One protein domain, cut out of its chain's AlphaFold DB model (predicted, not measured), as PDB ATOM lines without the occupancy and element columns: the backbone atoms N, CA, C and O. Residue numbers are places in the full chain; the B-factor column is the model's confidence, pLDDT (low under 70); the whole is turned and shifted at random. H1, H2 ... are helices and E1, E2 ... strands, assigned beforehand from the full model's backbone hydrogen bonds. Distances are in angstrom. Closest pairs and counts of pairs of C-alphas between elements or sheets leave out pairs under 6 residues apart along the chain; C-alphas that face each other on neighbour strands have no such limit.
ATOM      1  N   VAL A   3     121.020-109.228 221.921       65.75
ATOM      2  CA  VAL A   3     122.172-108.391 221.612       65.75
ATOM      3  C   VAL A   3     122.646-108.786 220.221       65.75
ATOM      4  O   VAL A   3     123.265-109.835 220.060       65.75
ATOM      5  N   ALA A   4     122.317-107.987 219.207       66.56
ATOM      6  CA  ALA A   4     122.740-108.253 217.836       66.56
ATOM      7  C   ALA A   4     123.971-107.415 217.491       66.56
ATOM      8  O   ALA A   4     123.980-106.202 217.706       66.56
ATOM      9  N   HIS A   5     125.002-108.043 216.939       67.88
ATOM     10  CA  HIS A   5     126.212-107.342 216.527       67.88
ATOM     11  C   HIS A   5     126.736-107.859 215.194       67.88
ATOM     12  O   HIS A   5     126.596-109.036 214.866       67.88
ATOM     13  N   SER A   6     127.391-106.972 214.447       61.38
ATOM     14  CA  SER A   6     128.308-107.389 213.392       61.38
ATOM     15  C   SER A   6     129.676-107.702 214.012       61.38
ATOM     16  O   SER A   6     129.972-107.290 215.131       61.38
ATOM     17  N   HIS A   7     130.472-108.525 213.332       59.12
ATOM     18  CA  HIS A   7     131.781-109.041 213.755       59.12
ATOM     19  C   HIS A   7     132.622-108.187 214.737       59.12
ATOM     20  O   HIS A   7     132.715-106.971 214.606       59.12
ATOM     21  N   LYS A   8     133.358-108.884 215.627       51.88
ATOM     22  CA  LYS A   8     134.297-108.373 216.657       51.88
ATOM     23  C   LYS A   8     133.695-107.720 217.914       51.88
ATOM     24  O   LYS A   8     134.447-107.140 218.690       51.88
ATOM     25  N   VAL A   9     132.403-107.869 218.196       52.78
ATOM     26  CA  VAL A   9     131.896-107.587 219.551       52.78
ATOM     27  C   VAL A   9     132.017-108.865 220.380       52.78
ATOM     28  O   VAL A   9     131.583-109.928 219.934       52.78
ATOM     29  N   ARG A  10     132.677-108.800 221.544       54.91
ATOM     30  CA  ARG A  10     132.745-109.952 222.458       54.91
ATOM     31  C   ARG A  10     131.319-110.305 222.890       54.91
ATOM     32  O   ARG A  10     130.541-109.384 223.147       54.91
ATOM     33  N   PRO A  11     130.963-111.599 222.977       53.03
ATOM     34  CA  PRO A  11     129.671-111.980 223.513       53.03
ATOM     35  C   PRO A  11     129.524-111.374 224.904       53.03
ATOM     36  O   PRO A  11     130.421-111.477 225.740       53.03
ATOM     37  N   VAL A  12     128.394-110.711 225.119       55.56
ATOM     38  CA  VAL A  12     128.014-110.211 226.431       55.56
ATOM     39  C   VAL A  12     127.789-111.438 227.311       55.56
ATOM     40  O   VAL A  12     126.815-112.167 227.116       55.56
ATOM     41  N   ALA A  13     128.729-111.712 228.217       50.78
ATOM     42  CA  ALA A  13     128.570-112.761 229.210       50.78
ATOM     43  C   ALA A  13     127.304-112.473 230.028       50.78
ATOM     44  O   ALA A  13     126.966-111.310 230.266       50.78
ATOM     45  N   SER A  14     126.583-113.518 230.449       52.25
ATOM     46  CA  SER A  14     125.467-113.347 231.377       52.25
ATOM     47  C   SER A  14     126.028-112.734 232.657       52.25
ATOM     48  O   SER A  14     126.663-113.427 233.454       52.25
ATOM     49  N   SER A  15     125.873-111.421 232.823       51.81
ATOM     50  CA  SER A  15     126.402-110.766 234.006       51.81
ATOM     51  C   SER A  15     125.710-111.377 235.224       51.81
ATOM     52  O   SER A  15     124.483-111.512 235.258       51.81
ATOM     53  N   THR A  16     126.494-111.705 236.241       52.94
ATOM     54  CA  THR A  16     126.035-112.112 237.577       52.94
ATOM     55  C   THR A  16     125.058-111.112 238.215       52.94
ATOM     56  O   THR A  16     124.414-111.434 239.208       52.94
ATOM     57  N   ASN A  17     124.909-109.921 237.625       53.28
ATOM     58  CA  ASN A  17     124.093-108.810 238.098       53.28
ATOM     59  C   ASN A  17     122.620-108.856 237.640       53.28
ATOM     60  O   ASN A  17     121.835-108.029 238.094       53.28
ATOM     61  N   ALA A  18     122.228-109.796 236.767       59.97
ATOM     62  CA  ALA A  18     120.827-110.008 236.377       59.97
ATOM     63  C   ALA A  18     120.560-111.471 235.951       59.97
ATOM     64  O   ALA A  18     120.268-111.724 234.780       59.97
ATOM     65  N   PRO A  19     120.661-112.451 236.873       60.25
ATOM     66  CA  PRO A  19     120.595-113.879 236.539       60.25
ATOM     67  C   PRO A  19     119.251-114.319 235.939       60.25
ATOM     68  O   PRO A  19     119.188-115.331 235.247       60.25
ATOM     69  N   GLU A  20     118.183-113.557 236.175       68.19
ATOM     70  CA  GLU A  20     116.833-113.879 235.702       68.19
ATOM     71  C   GLU A  20     116.522-113.331 234.301       68.19
ATOM     72  O   GLU A  20     115.509-113.704 233.709       68.19
ATOM     73  N   LEU A  21     117.367-112.455 233.740       74.50
ATOM     74  CA  LEU A  21     117.146-111.934 232.395       74.50
ATOM     75  C   LEU A  21     117.733-112.889 231.346       74.50
ATOM     76  O   LEU A  21     118.954-113.021 231.265       74.50
ATOM     77  N   PRO A  22     116.913-113.499 230.468       77.38
ATOM     78  CA  PRO A  22     117.445-114.274 229.360       77.38
ATOM     79  C   PRO A  22     118.155-113.334 228.378       77.38
ATOM     80  O   PRO A  22     117.526-112.490 227.721       77.38
ATOM     81  N   VAL A  23     119.476-113.485 228.280       78.25
ATOM     82  CA  VAL A  23     120.337-112.769 227.333       78.25
ATOM     83  C   VAL A  23     120.678-113.697 226.178       78.25
ATOM     84  O   VAL A  23     121.179-114.799 226.384       78.25
ATOM     85  N   MET A  24     120.428-113.244 224.954       80.44
ATOM     86  CA  MET A  24     120.792-113.961 223.739       80.44
ATOM     87  C   MET A  24     121.691-113.078 222.878       80.44
ATOM     88  O   MET A  24     121.274-112.011 222.432       80.44
ATOM     89  N   GLY A  25     122.923-113.523 222.640       80.81
ATOM     90  CA  GLY A  25     123.812-112.910 221.656       80.81
ATOM     91  C   GLY A  25     123.515-113.445 220.257       80.81
ATOM     92  O   GLY A  25     123.453-114.657 220.063       80.81
ATOM     93  N   LEU A  26     123.345-112.548 219.288       82.00
ATOM     94  CA  LEU A  26     123.182-112.878 217.878       82.00
ATOM     95  C   LEU A  26     124.333-112.261 217.075       82.00
ATOM     96  O   LEU A  26     124.356-111.056 216.822       82.00
ATOM     97  N   ASP A  27     125.276-113.104 216.654       81.81
ATOM     98  CA  ASP A  27     126.356-112.706 215.748       81.81
ATOM     99  C   ASP A  27     125.849-112.752 214.303       81.81
ATOM    100  O   ASP A  27     125.674-113.824 213.710       81.81
ATOM    101  N   VAL A  28     125.595-111.574 213.737       80.06
ATOM    102  CA  VAL A  28     125.133-111.427 212.359       80.06
ATOM    103  C   VAL A  28     126.356-111.340 211.453       80.06
ATOM    104  O   VAL A  28     127.024-110.307 211.349       80.06
ATOM    105  N   LYS A  29     126.666-112.459 210.790       76.75
ATOM    106  CA  LYS A  29     127.753-112.532 209.806       76.75
ATOM    107  C   LYS A  29     127.459-111.584 208.643       76.75
ATOM    108  O   LYS A  29     126.330-111.541 208.158       76.75
ATOM    109  N   LEU A  30     128.487-110.873 208.178       71.62
ATOM    110  CA  LEU A  30     128.366-109.886 207.104       71.62
ATOM    111  C   LEU A  30     127.663-110.481 205.871       71.62
ATOM    112  O   LEU A  30     128.115-111.481 205.314       71.62
ATOM    113  N   GLY A  31     126.586-109.840 205.428       72.25
ATOM    114  CA  GLY A  31     125.758-110.257 204.303       72.25
ATOM    115  C   GLY A  31     124.517-111.063 204.693       72.25
ATOM    116  O   GLY A  31     123.576-111.094 203.897       72.25
ATOM    117  N   LEU A  32     124.461-111.671 205.889       79.06
ATOM    118  CA  LEU A  32     123.276-112.408 206.348       79.06
ATOM    119  C   LEU A  32     122.111-111.482 206.704       79.06
ATOM    120  O   LEU A  32     120.955-111.872 206.551       79.06
ATOM    121  N   GLU A  33     122.388-110.238 207.100       76.56
ATOM    122  CA  GLU A  33     121.376-109.223 207.408       76.56
ATOM    123  C   GLU A  33     120.416-108.960 206.235       76.56
ATOM    124  O   GLU A  33     119.262-108.594 206.446       76.56
ATOM    125  N   LYS A  34     120.852-109.218 204.994       78.81
ATOM    126  CA  LYS A  34     120.029-109.057 203.784       78.81
ATOM    127  C   LYS A  34     118.868-110.045 203.709       78.81
ATOM    128  O   LYS A  34     117.851-109.736 203.095       78.81
ATOM    129  N   TYR A  35     119.020-111.220 204.317       86.06
ATOM    130  CA  TYR A  35     117.979-112.250 204.348       86.06
ATOM    131  C   TYR A  35     116.987-112.040 205.492       86.06
ATOM    132  O   TYR A  35     115.894-112.603 205.468       86.06
ATOM    133  N   PHE A  36     117.332-111.190 206.461       85.94
ATOM    134  CA  PHE A  36     116.498-110.877 207.615       85.94
ATOM    135  C   PHE A  36     116.374-109.356 207.770       85.94
ATOM    136  O   PHE A  36     116.981-108.788 208.677       85.94
ATOM    137  N   PRO A  37     115.569-108.677 206.923       84.75
ATOM    138  CA  PRO A  37     115.455-107.215 206.922       84.75
ATOM    139  C   PRO A  37     115.095-106.612 208.283       84.75
ATOM    140  O   PRO A  37     115.449-105.474 208.575       84.75
ATOM    141  N   VAL A  38     114.424-107.383 209.140       86.06
ATOM    142  CA  VAL A  38     114.107-106.970 210.509       86.06
ATOM    143  C   VAL A  38     115.345-106.701 211.370       86.06
ATOM    144  O   VAL A  38     115.326-105.804 212.207       86.06
ATOM    145  N   LEU A  39     116.464-107.381 211.111       85.25
ATOM    146  CA  LEU A  39     117.726-107.126 211.809       85.25
ATOM    147  C   LEU A  39     118.308-105.744 211.491       85.25
ATOM    148  O   LEU A  39     119.221-105.313 212.185       85.25
ATOM    149  N   ALA A  40     117.793-105.045 210.475       87.38
ATOM    150  CA  ALA A  40     118.191-103.690 210.106       87.38
ATOM    151  C   ALA A  40     117.209-102.602 210.596       87.38
ATOM    152  O   ALA A  40     117.337-101.444 210.207       87.38
ATOM    153  N   ARG A  41     116.219-102.936 211.437       87.75
ATOM    154  CA  ARG A  41     115.183-101.993 211.909       87.75
ATOM    155  C   ARG A  41     115.571-101.248 213.195       87.75
ATOM    156  O   ARG A  41     114.838-101.282 214.175       87.75
ATOM    157  N   SER A  42     116.722-100.580 213.199       91.38
ATOM    158  CA  SER A  42     117.102 -99.586 214.219       91.38
ATOM    159  C   SER A  42     118.318 -98.775 213.729       91.38
ATOM    160  O   SER A  42     118.792 -98.959 212.604       91.38
ATOM    161  N   ASP A  43     118.828 -97.869 214.559       92.62
ATOM    162  CA  ASP A  43     119.853 -96.883 214.191       92.62
ATOM    163  C   ASP A  43     121.245 -97.485 213.940       92.62
ATOM    164  O   ASP A  43     122.132 -96.819 213.407       92.62
ATOM    165  N   HIS A  44     121.464 -98.760 214.275       90.88
ATOM    166  CA  HIS A  44     122.713 -99.473 213.986       90.88
ATOM    167  C   HIS A  44     122.867 -99.828 212.500       90.88
ATOM    168  O   HIS A  44     123.990-100.022 212.027       90.88
ATOM    169  N   ALA A  45     121.776 -99.914 211.734       89.88
ATOM    170  CA  ALA A  45     121.814-100.409 210.358       89.88
ATOM    171  C   ALA A  45     122.726 -99.593 209.410       89.88
ATOM    172  O   ALA A  45     123.506-100.206 208.671       89.88
ATOM    173  N   PRO A  46     122.737 -98.243 209.437       91.31
ATOM    174  CA  PRO A  46     123.677 -97.455 208.639       91.31
ATOM    175  C   PRO A  46     125.153 -97.702 208.992       91.31
ATOM    176  O   PRO A  46     126.015 -97.590 208.116       91.31
ATOM    177  N   PHE A  47     125.465 -98.057 210.245       91.25
ATOM    178  CA  PHE A  47     126.827 -98.405 210.668       91.25
ATOM    179  C   PHE A  47     127.253 -99.735 210.050       91.25
ATOM    180  O   PHE A  47     128.310 -99.810 209.420       91.25
ATOM    181  N   TRP A  48     126.390-100.751 210.129       88.25
ATOM    182  CA  TRP A  48     126.631-102.044 209.486       88.25
ATOM    183  C   TRP A  48     126.811-101.908 207.971       88.25
ATOM    184  O   TRP A  48     127.761-102.467 207.421       88.25
ATOM    185  N   ALA A  49     125.990-101.091 207.301       87.38
ATOM    186  CA  ALA A  49     126.124-100.821 205.866       87.38
ATOM    187  C   ALA A  49     127.492-100.212 205.494       87.38
ATOM    188  O   ALA A  49     128.025-100.480 204.416       87.38
ATOM    189  N   LYS A  50     128.090 -99.431 206.402       90.31
ATOM    190  CA  LYS A  50     129.430 -98.843 206.258       90.31
ATOM    191  C   LYS A  50     130.555 -99.719 206.821       90.31
ATOM    192  O   LYS A  50     131.696 -99.268 206.860       90.31
ATOM    193  N   LYS A  51     130.265-100.962 207.227       86.44
ATOM    194  CA  LYS A  51     131.216-101.887 207.876       86.44
ATOM    195  C   LYS A  51     131.822-101.326 209.169       86.44
ATOM    196  O   LYS A  51     132.941-101.676 209.535       86.44
ATOM    197  N   ILE A  52     131.084-100.455 209.853       88.06
ATOM    198  CA  ILE A  52     131.452 -99.927 211.164       88.06
ATOM    199  C   ILE A  52     130.846-100.861 212.223       88.06
ATOM    200  O   ILE A  52     129.639-101.125 212.158       88.06
ATOM    201  N   PRO A  53     131.641-101.376 213.182       85.69
ATOM    202  CA  PRO A  53     131.119-102.199 214.266       85.69
ATOM    203  C   PRO A  53     130.051-101.441 215.058       85.69
ATOM    204  O   PRO A  53     130.275-100.313 215.491       85.69
ATOM    205  N   ALA A  54     128.890-102.065 215.237       87.50
ATOM    206  CA  ALA A  54     127.789-101.514 216.019       87.50
ATOM    207  C   ALA A  54     126.981-102.636 216.673       87.50
ATOM    208  O   ALA A  54     126.875-103.740 216.125       87.50
ATOM    209  N   LEU A  55     126.403-102.314 217.830       87.81
ATOM    210  CA  LEU A  55     125.593-103.191 218.663       87.81
ATOM    211  C   LEU A  55     124.145-102.696 218.671       87.81
ATOM    212  O   LEU A  55     123.909-101.514 218.911       87.81
ATOM    213  N   MET A  56     123.187-103.599 218.489       89.00
ATOM    214  CA  MET A  56     121.787-103.354 218.827       89.00
ATOM    215  C   MET A  56     121.463-104.068 220.138       89.00
ATOM    216  O   MET A  56     121.454-105.298 220.202       89.00
ATOM    217  N   TRP A  57     121.185-103.284 221.176       89.69
ATOM    218  CA  TRP A  57     120.725-103.763 222.476       89.69
ATOM    219  C   TRP A  57     119.205-103.651 222.539       89.69
ATOM    220  O   TRP A  57     118.669-102.546 222.597       89.69
ATOM    221  N   THR A  58     118.492-104.774 222.466       88.44
ATOM    222  CA  THR A  58     117.032-104.740 222.318       88.44
ATOM    223  C   THR A  58     116.338-105.890 223.040       88.44
ATOM    224  O   THR A  58     116.908-106.951 223.283       88.44
ATOM    225  N   ASP A  59     115.065-105.715 223.369       87.06
ATOM    226  CA  ASP A  59     114.170-106.780 223.814       87.06
ATOM    227  C   ASP A  59     113.252-107.294 222.695       87.06
ATOM    228  O   ASP A  59     112.324-108.032 223.001       87.06
ATOM    229  N   THR A  60     113.558-106.938 221.437       83.06
ATOM    230  CA  THR A  60     112.791-107.184 220.200       83.06
ATOM    231  C   THR A  60     111.591-106.271 219.953       83.06
ATOM    232  O   THR A  60     110.910-106.472 218.950       83.06
ATOM    233  N   SER A  61     111.387-105.244 220.793       79.00
ATOM    234  CA  SER A  61     110.456-104.111 220.636       79.00
ATOM    235  C   SER A  61     109.167-104.432 219.863       79.00
ATOM    236  O   SER A  61     108.188-104.861 220.471       79.00
ATOM    237  N   GLU A  62     109.166-104.300 218.532       79.81
ATOM    238  CA  GLU A  62     108.001-104.506 217.660       79.81
ATOM    239  C   GLU A  62     107.360-105.902 217.739       79.81
ATOM    240  O   GLU A  62     106.174-106.043 217.456       79.81
ATOM    241  N   PHE A  63     108.105-106.932 218.148       83.38
ATOM    242  CA  PHE A  63     107.563-108.287 218.306       83.38
ATOM    243  C   PHE A  63     106.946-108.547 219.681       83.38
ATOM    244  O   PHE A  63     106.169-109.488 219.835       83.38
ATOM    245  N   ARG A  64     107.309-107.746 220.689       82.50
ATOM    246  CA  ARG A  64     106.879-107.940 222.080       82.50
ATOM    247  C   ARG A  64     105.837-106.909 222.512       82.50
ATOM    248  O   ARG A  64     104.942-107.232 223.294       82.50
ATOM    249  N   ASN A  65     105.962-105.673 222.031       88.88
ATOM    250  CA  ASN A  65     105.114-104.559 222.427       88.88
ATOM    251  C   ASN A  65     103.888-104.437 221.505       88.88
ATOM    252  O   ASN A  65     103.962-103.894 220.407       88.88
ATOM    253  N   HIS A  66     102.723-104.870 221.992       90.44
ATOM    254  CA  HIS A  66     101.437-104.738 221.289       90.44
ATOM    255  C   HIS A  66     100.984-103.277 221.082       90.44
ATOM    256  O   HIS A  66     100.077-103.014 220.282       90.44
ATOM    257  N   ASN A  67     101.592-102.335 221.811       93.50
ATOM    258  CA  ASN A  67     101.352-100.901 221.685       93.50
ATOM    259  C   ASN A  67     102.319-100.212 220.713       93.50
ATOM    260  O   ASN A  67     102.130 -99.033 220.435       93.50
ATOM    261  N   TYR A  68     103.311-100.917 220.161       90.75
ATOM    262  CA  TYR A  68     104.319-100.328 219.279       90.75
ATOM    263  C   TYR A  68     103.687 -99.509 218.139       90.75
ATOM    264  O   TYR A  68     102.789 -99.989 217.444       90.75
ATOM    265  N   HIS A  69     104.154 -98.269 217.944       92.69
ATOM    266  CA  HIS A  69     103.624 -97.310 216.957       92.69
ATOM    267  C   HIS A  69     102.126 -96.968 217.124       92.69
ATOM    268  O   HIS A  69     101.452 -96.585 216.163       92.69
ATOM    269  N   ARG A  70     101.580 -97.077 218.339       94.25
ATOM    270  CA  ARG A  70     100.197 -96.692 218.654       94.25
ATOM    271  C   ARG A  70     100.184 -95.599 219.715       94.25
ATOM    272  O   ARG A  70     101.086 -95.489 220.530       94.25
ATOM    273  N   HIS A  71      99.100 -94.826 219.755       96.94
ATOM    274  CA  HIS A  71      98.879 -93.820 220.805       96.94
ATOM    275  C   HIS A  71      98.755 -94.426 222.216       96.94
ATOM    276  O   HIS A  71      98.789 -93.695 223.198       96.94
ATOM    277  N   THR A  72      98.582 -95.748 222.311       96.00
ATOM    278  CA  THR A  72      98.539 -96.507 223.565       96.00
ATOM    279  C   THR A  72      99.925 -96.885 224.088       96.00
ATOM    280  O   THR A  72     100.005 -97.514 225.138       96.00
ATOM    281  N   ASP A  73     101.008 -96.528 223.391       94.56
ATOM    282  CA  ASP A  73     102.387 -96.686 223.873       94.56
ATOM    283  C   ASP A  73     102.694 -95.594 224.906       94.56
ATOM    284  O   ASP A  73     103.302 -94.564 224.611       94.56
ATOM    285  N   THR A  74     102.156 -95.767 226.112       95.31
ATOM    286  CA  THR A  74     102.252 -94.791 227.203       95.31
ATOM    287  C   THR A  74     103.144 -95.312 228.330       95.31
ATOM    288  O   THR A  74     103.307 -96.530 228.469       95.31
ATOM    289  N   PRO A  75     103.692 -94.422 229.183       95.75
ATOM    290  CA  PRO A  75     104.503 -94.826 230.333       95.75
ATOM    291  C   PRO A  75     103.831 -95.872 231.234       95.75
ATOM    292  O   PRO A  75     104.499 -96.780 231.718       95.75
ATOM    293  N   ASP A  76     102.506 -95.808 231.387       95.94
ATOM    294  CA  ASP A  76     101.731 -96.750 232.206       95.94
ATOM    295  C   ASP A  76     101.761 -98.198 231.685       95.94
ATOM    296  O   ASP A  76     101.405 -99.126 232.408       95.94
ATOM    297  N   THR A  77     102.178 -98.414 230.433       91.88
ATOM    298  CA  THR A  77     102.282 -99.748 229.817       91.88
ATOM    299  C   THR A  77     103.669-100.379 229.955       91.88
ATOM    300  O   THR A  77     103.874-101.521 229.534       91.88
ATOM    301  N   LEU A  78     104.626 -99.657 230.544       91.19
ATOM    302  CA  LEU A  78     106.001-100.113 230.696       91.19
ATOM    303  C   LEU A  78     106.161-101.066 231.885       91.19
ATOM    304  O   LEU A  78     105.666-100.832 232.986       91.19
ATOM    305  N   ASP A  79     106.963-102.110 231.682       91.25
ATOM    306  CA  ASP A  79     107.484-102.931 232.773       91.25
ATOM    307  C   ASP A  79     108.762-102.285 233.329       91.25
ATOM    308  O   ASP A  79     109.868-102.464 232.811       91.25
ATOM    309  N   TYR A  80     108.603-101.493 234.388       93.00
ATOM    310  CA  TYR A  80     109.707-100.762 235.009       93.00
ATOM    311  C   TYR A  80     110.738-101.665 235.691       93.00
ATOM    312  O   TYR A  80     111.913-101.294 235.765       93.00
ATOM    313  N   LEU A  81     110.336-102.843 236.176       90.81
ATOM    314  CA  LEU A  81     111.277-103.796 236.757       90.81
ATOM    315  C   LEU A  81     112.166-104.384 235.659       90.81
ATOM    316  O   LEU A  81     113.389-104.418 235.807       90.81
ATOM    317  N   PHE A  82     111.567-104.764 234.530       88.56
ATOM    318  CA  PHE A  82     112.306-105.203 233.353       88.56
ATOM    319  C   PHE A  82     113.263-104.117 232.845       88.56
ATOM    320  O   PHE A  82     114.448-104.398 232.657       88.56
ATOM    321  N   LEU A  83     112.791-102.872 232.694       89.94
ATOM    322  CA  LEU A  83     113.628-101.743 232.270       89.94
ATOM    323  C   LEU A  83     114.830-101.550 233.196       89.94
ATOM    324  O   LEU A  83     115.962-101.482 232.720       89.94
ATOM    325  N   ARG A  84     114.606-101.531 234.516       91.56
ATOM    326  CA  ARG A  84     115.681-101.427 235.509       91.56
ATOM    327  C   ARG A  84     116.713-102.538 235.333       91.56
ATOM    328  O   ARG A  84     117.908-102.247 235.293       91.56
ATOM    329  N   ASN A  85     116.264-103.786 235.223       88.69
ATOM    330  CA  ASN A  85     117.161-104.934 235.109       88.69
ATOM    331  C   ASN A  85     117.989-104.864 233.814       88.69
ATOM    332  O   ASN A  85     119.195-105.110 233.836       88.69
ATOM    333  N   VAL A  86     117.372-104.462 232.695       88.56
ATOM    334  CA  VAL A  86     118.063-104.257 231.412       88.56
ATOM    335  C   VAL A  86     119.102-103.138 231.516       88.56
ATOM    336  O   VAL A  86     120.216-103.291 231.015       88.56
ATOM    337  N   THR A  87     118.781-102.032 232.194       90.31
ATOM    338  CA  THR A  87     119.723-100.926 232.424       90.31
ATOM    339  C   THR A  87     120.909-101.357 233.284       90.31
ATOM    340  O   THR A  87     122.050-101.062 232.935       90.31
ATOM    341  N   GLN A  88     120.673-102.071 234.386       90.00
ATOM    342  CA  GLN A  88     121.744-102.559 235.261       90.00
ATOM    343  C   GLN A  88     122.684-103.516 234.524       90.00
ATOM    344  O   GLN A  88     123.904-103.405 234.650       90.00
ATOM    345  N   LEU A  89     122.117-104.409 233.713       86.94
ATOM    346  CA  LEU A  89     122.876-105.317 232.867       86.94
ATOM    347  C   LEU A  89     123.722-104.553 231.838       86.94
ATOM    348  O   LEU A  89     124.916-104.816 231.732       86.94
ATOM    349  N   LEU A  90     123.154-103.557 231.146       88.31
ATOM    350  CA  LEU A  90     123.901-102.725 230.196       88.31
ATOM    351  C   LEU A  90     125.092-102.021 230.864       88.31
ATOM    352  O   LEU A  90     126.195-102.039 230.322       88.31
ATOM    353  N   ILE A  91     124.884-101.436 232.048       91.00
ATOM    354  CA  ILE A  91     125.950-100.771 232.814       91.00
ATOM    355  C   ILE A  91     127.069-101.762 233.142       91.00
ATOM    356  O   ILE A  91     128.233-101.465 232.881       91.00
ATOM    357  N   ALA A  92     126.724-102.938 233.675       87.69
ATOM    358  CA  ALA A  92     127.706-103.965 234.008       87.69
ATOM    359  C   ALA A  92     128.551-104.360 232.787       87.69
ATOM    360  O   ALA A  92     129.775-104.416 232.882       87.69
ATOM    361  N   CYS A  93     127.914-104.554 231.630       85.38
ATOM    362  CA  CYS A  93     128.608-104.904 230.394       85.38
ATOM    363  C   CYS A  93     129.546-103.795 229.913       85.38
ATOM    364  O   CYS A  93     130.669-104.079 229.511       85.38
ATOM    365  N   VAL A  94     129.112-102.531 229.952       88.62
ATOM    366  CA  VAL A  94     129.952-101.398 229.532       88.62
ATOM    367  C   VAL A  94     131.176-101.258 230.441       88.62
ATOM    368  O   VAL A  94     132.280-101.071 229.933       88.62
ATOM    369  N   VAL A  95     131.000-101.396 231.759       89.38
ATOM    370  CA  VAL A  95     132.105-101.345 232.731       89.38
ATOM    371  C   VAL A  95     133.103-102.476 232.490       89.38
ATOM    372  O   VAL A  95     134.300-102.217 232.402       89.38
ATOM    373  N   GLU A  96     132.623-103.710 232.321       85.75
ATOM    374  CA  GLU A  96     133.478-104.868 232.043       85.75
ATOM    375  C   GLU A  96     134.278-104.685 230.743       85.75
ATOM    376  O   GLU A  96     135.483-104.935 230.704       85.75
ATOM    377  N   GLN A  97     133.636-104.214 229.667       84.00
ATOM    378  CA  GLN A  97     134.333-103.959 228.403       84.00
ATOM    379  C   GLN A  97     135.383-102.848 228.539       84.00
ATOM    380  O   GLN A  97     136.473-102.992 227.994       84.00
ATOM    381  N   ALA A  98     135.089-101.774 229.276       87.56
ATOM    382  CA  ALA A  98     136.046-100.694 229.514       87.56
ATOM    383  C   ALA A  98     137.282-101.182 230.288       87.56
ATOM    384  O   ALA A  98     138.405-100.932 229.861       87.56
ATOM    385  N   GLN A  99     137.081-101.956 231.358       87.25
ATOM    386  CA  GLN A  99     138.173-102.544 232.142       87.25
ATOM    387  C   GLN A  99     139.034-103.497 231.306       87.25
ATOM    388  O   GLN A  99     140.258-103.485 231.395       87.25
ATOM    389  N   ASN A 100     138.408-104.318 230.459       83.56
ATOM    390  CA  ASN A 100     139.138-105.222 229.572       83.56
ATOM    391  C   ASN A 100     140.003-104.469 228.552       83.56
ATOM    392  O   ASN A 100     141.091-104.937 228.234       83.56
ATOM    393  N   LEU A 101     139.545-103.315 228.056       83.38
ATOM    394  CA  LEU A 101     140.338-102.469 227.162       83.38
ATOM    395  C   LEU A 101     141.546-101.854 227.877       83.38
ATOM    396  O   LEU A 101     142.621-101.806 227.291       83.38
ATOM    397  N   GLU A 102     141.388-101.414 229.128       85.19
ATOM    398  CA  GLU A 102     142.503-100.897 229.938       85.19
ATOM    399  C   GLU A 102     143.569-101.967 230.205       85.19
ATOM    400  O   GLU A 102     144.754-101.663 230.182       85.19
ATOM    401  N   ASN A 103     143.159-103.222 230.405       79.75
ATOM    402  CA  ASN A 103     144.072-104.342 230.660       79.75
ATOM    403  C   ASN A 103     144.815-104.849 229.406       79.75
ATOM    404  O   ASN A 103     145.733-105.659 229.530       79.75
ATOM    405  N   GLU A 104     144.397-104.438 228.205       75.69
ATOM    406  CA  GLU A 104     145.005-104.829 226.921       75.69
ATOM    407  C   GLU A 104     145.994-103.784 226.367       75.69
ATOM    408  O   GLU A 104     146.617-104.032 225.329       75.69
TER     409      GLU A 104
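This is residues 3 to 104 of the 105 residues of the protein "Aminopeptidases" of Verrucomicrobia bacterium (UniProt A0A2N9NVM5). A small sheet of three short strands, E2, E1 and E3, sits in the middle of a flat model, with the three short helices H1, H2 and H3 grouped past one end of it and the single long helix H4 passing beyond the other. H4 and the long stretch of residues 59 to 79 make the longest axis, and residues 98 to 104 stick out at one end of it. The printed part has 102 residues with four named helices and three named strands, in the order E1 E2 H1 H2 H3 E3 H4; the sheet, in the order E2 E1 E3, is mixed. The class is mixed, helices and strands, with under half of the residues, 47, in named elements. The whole is only just compact, close to loose, with a radius of gyration of the C-alphas of 15.3 A and spans of 46 by 35 by 18 A.

Find C-alpha 3 at (122.172, -108.391, 221.612), where E1 begins; it takes residues 3 to 5 and is 6.6 A long. Beside it look for E2, residues 24 to 27, 9.8 A, and E3, residues 55 to 58, 9.4 A. Between these two in the chain come H1, residues 32 to 35, 5.7 A, H2, residues 37 to 40, 5.5 A, and H3, residues 45 to 49, 6.2 A. H4, residues 80 to 102, runs 33.2 A from C-alpha 80 at (109.707, -100.762, 235.009) to C-alpha 102 at (142.503, -100.897, 229.938).

Start at E1, the inner strand. E2 is parallel to it at 8 degrees, with N 3 and O 24 2.8 A apart, within hydrogen-bond range. E3 is antiparallel to it at 157 degrees, with N 56 and O 4 at 2.8 A. H2 only just is on the sheet and only grazes it with residues 39 to 40; the same holds for H3 with residues 45 to 48. H1 and H2 are close but not clearly touching, the closest C-alphas, of Glu 33 and Leu 39, being 6.1 A apart. H1 and H4 are not on the sheet, and H4 touches no helix. In H3 and H4 every O i to N i+4 pair is within hydrogen-bond range; H1 and H2 are too short for such a pair.

Look for the two C-alphas farthest apart at His 71 and Glu 104, 47.8 A. The printed part has no cut. The links E1 to E2, 18 residues, and E3 to H4, 21 residues, are long. The mean pLDDT of the printed part is 81.6, and residues 3 to 20 are under 70.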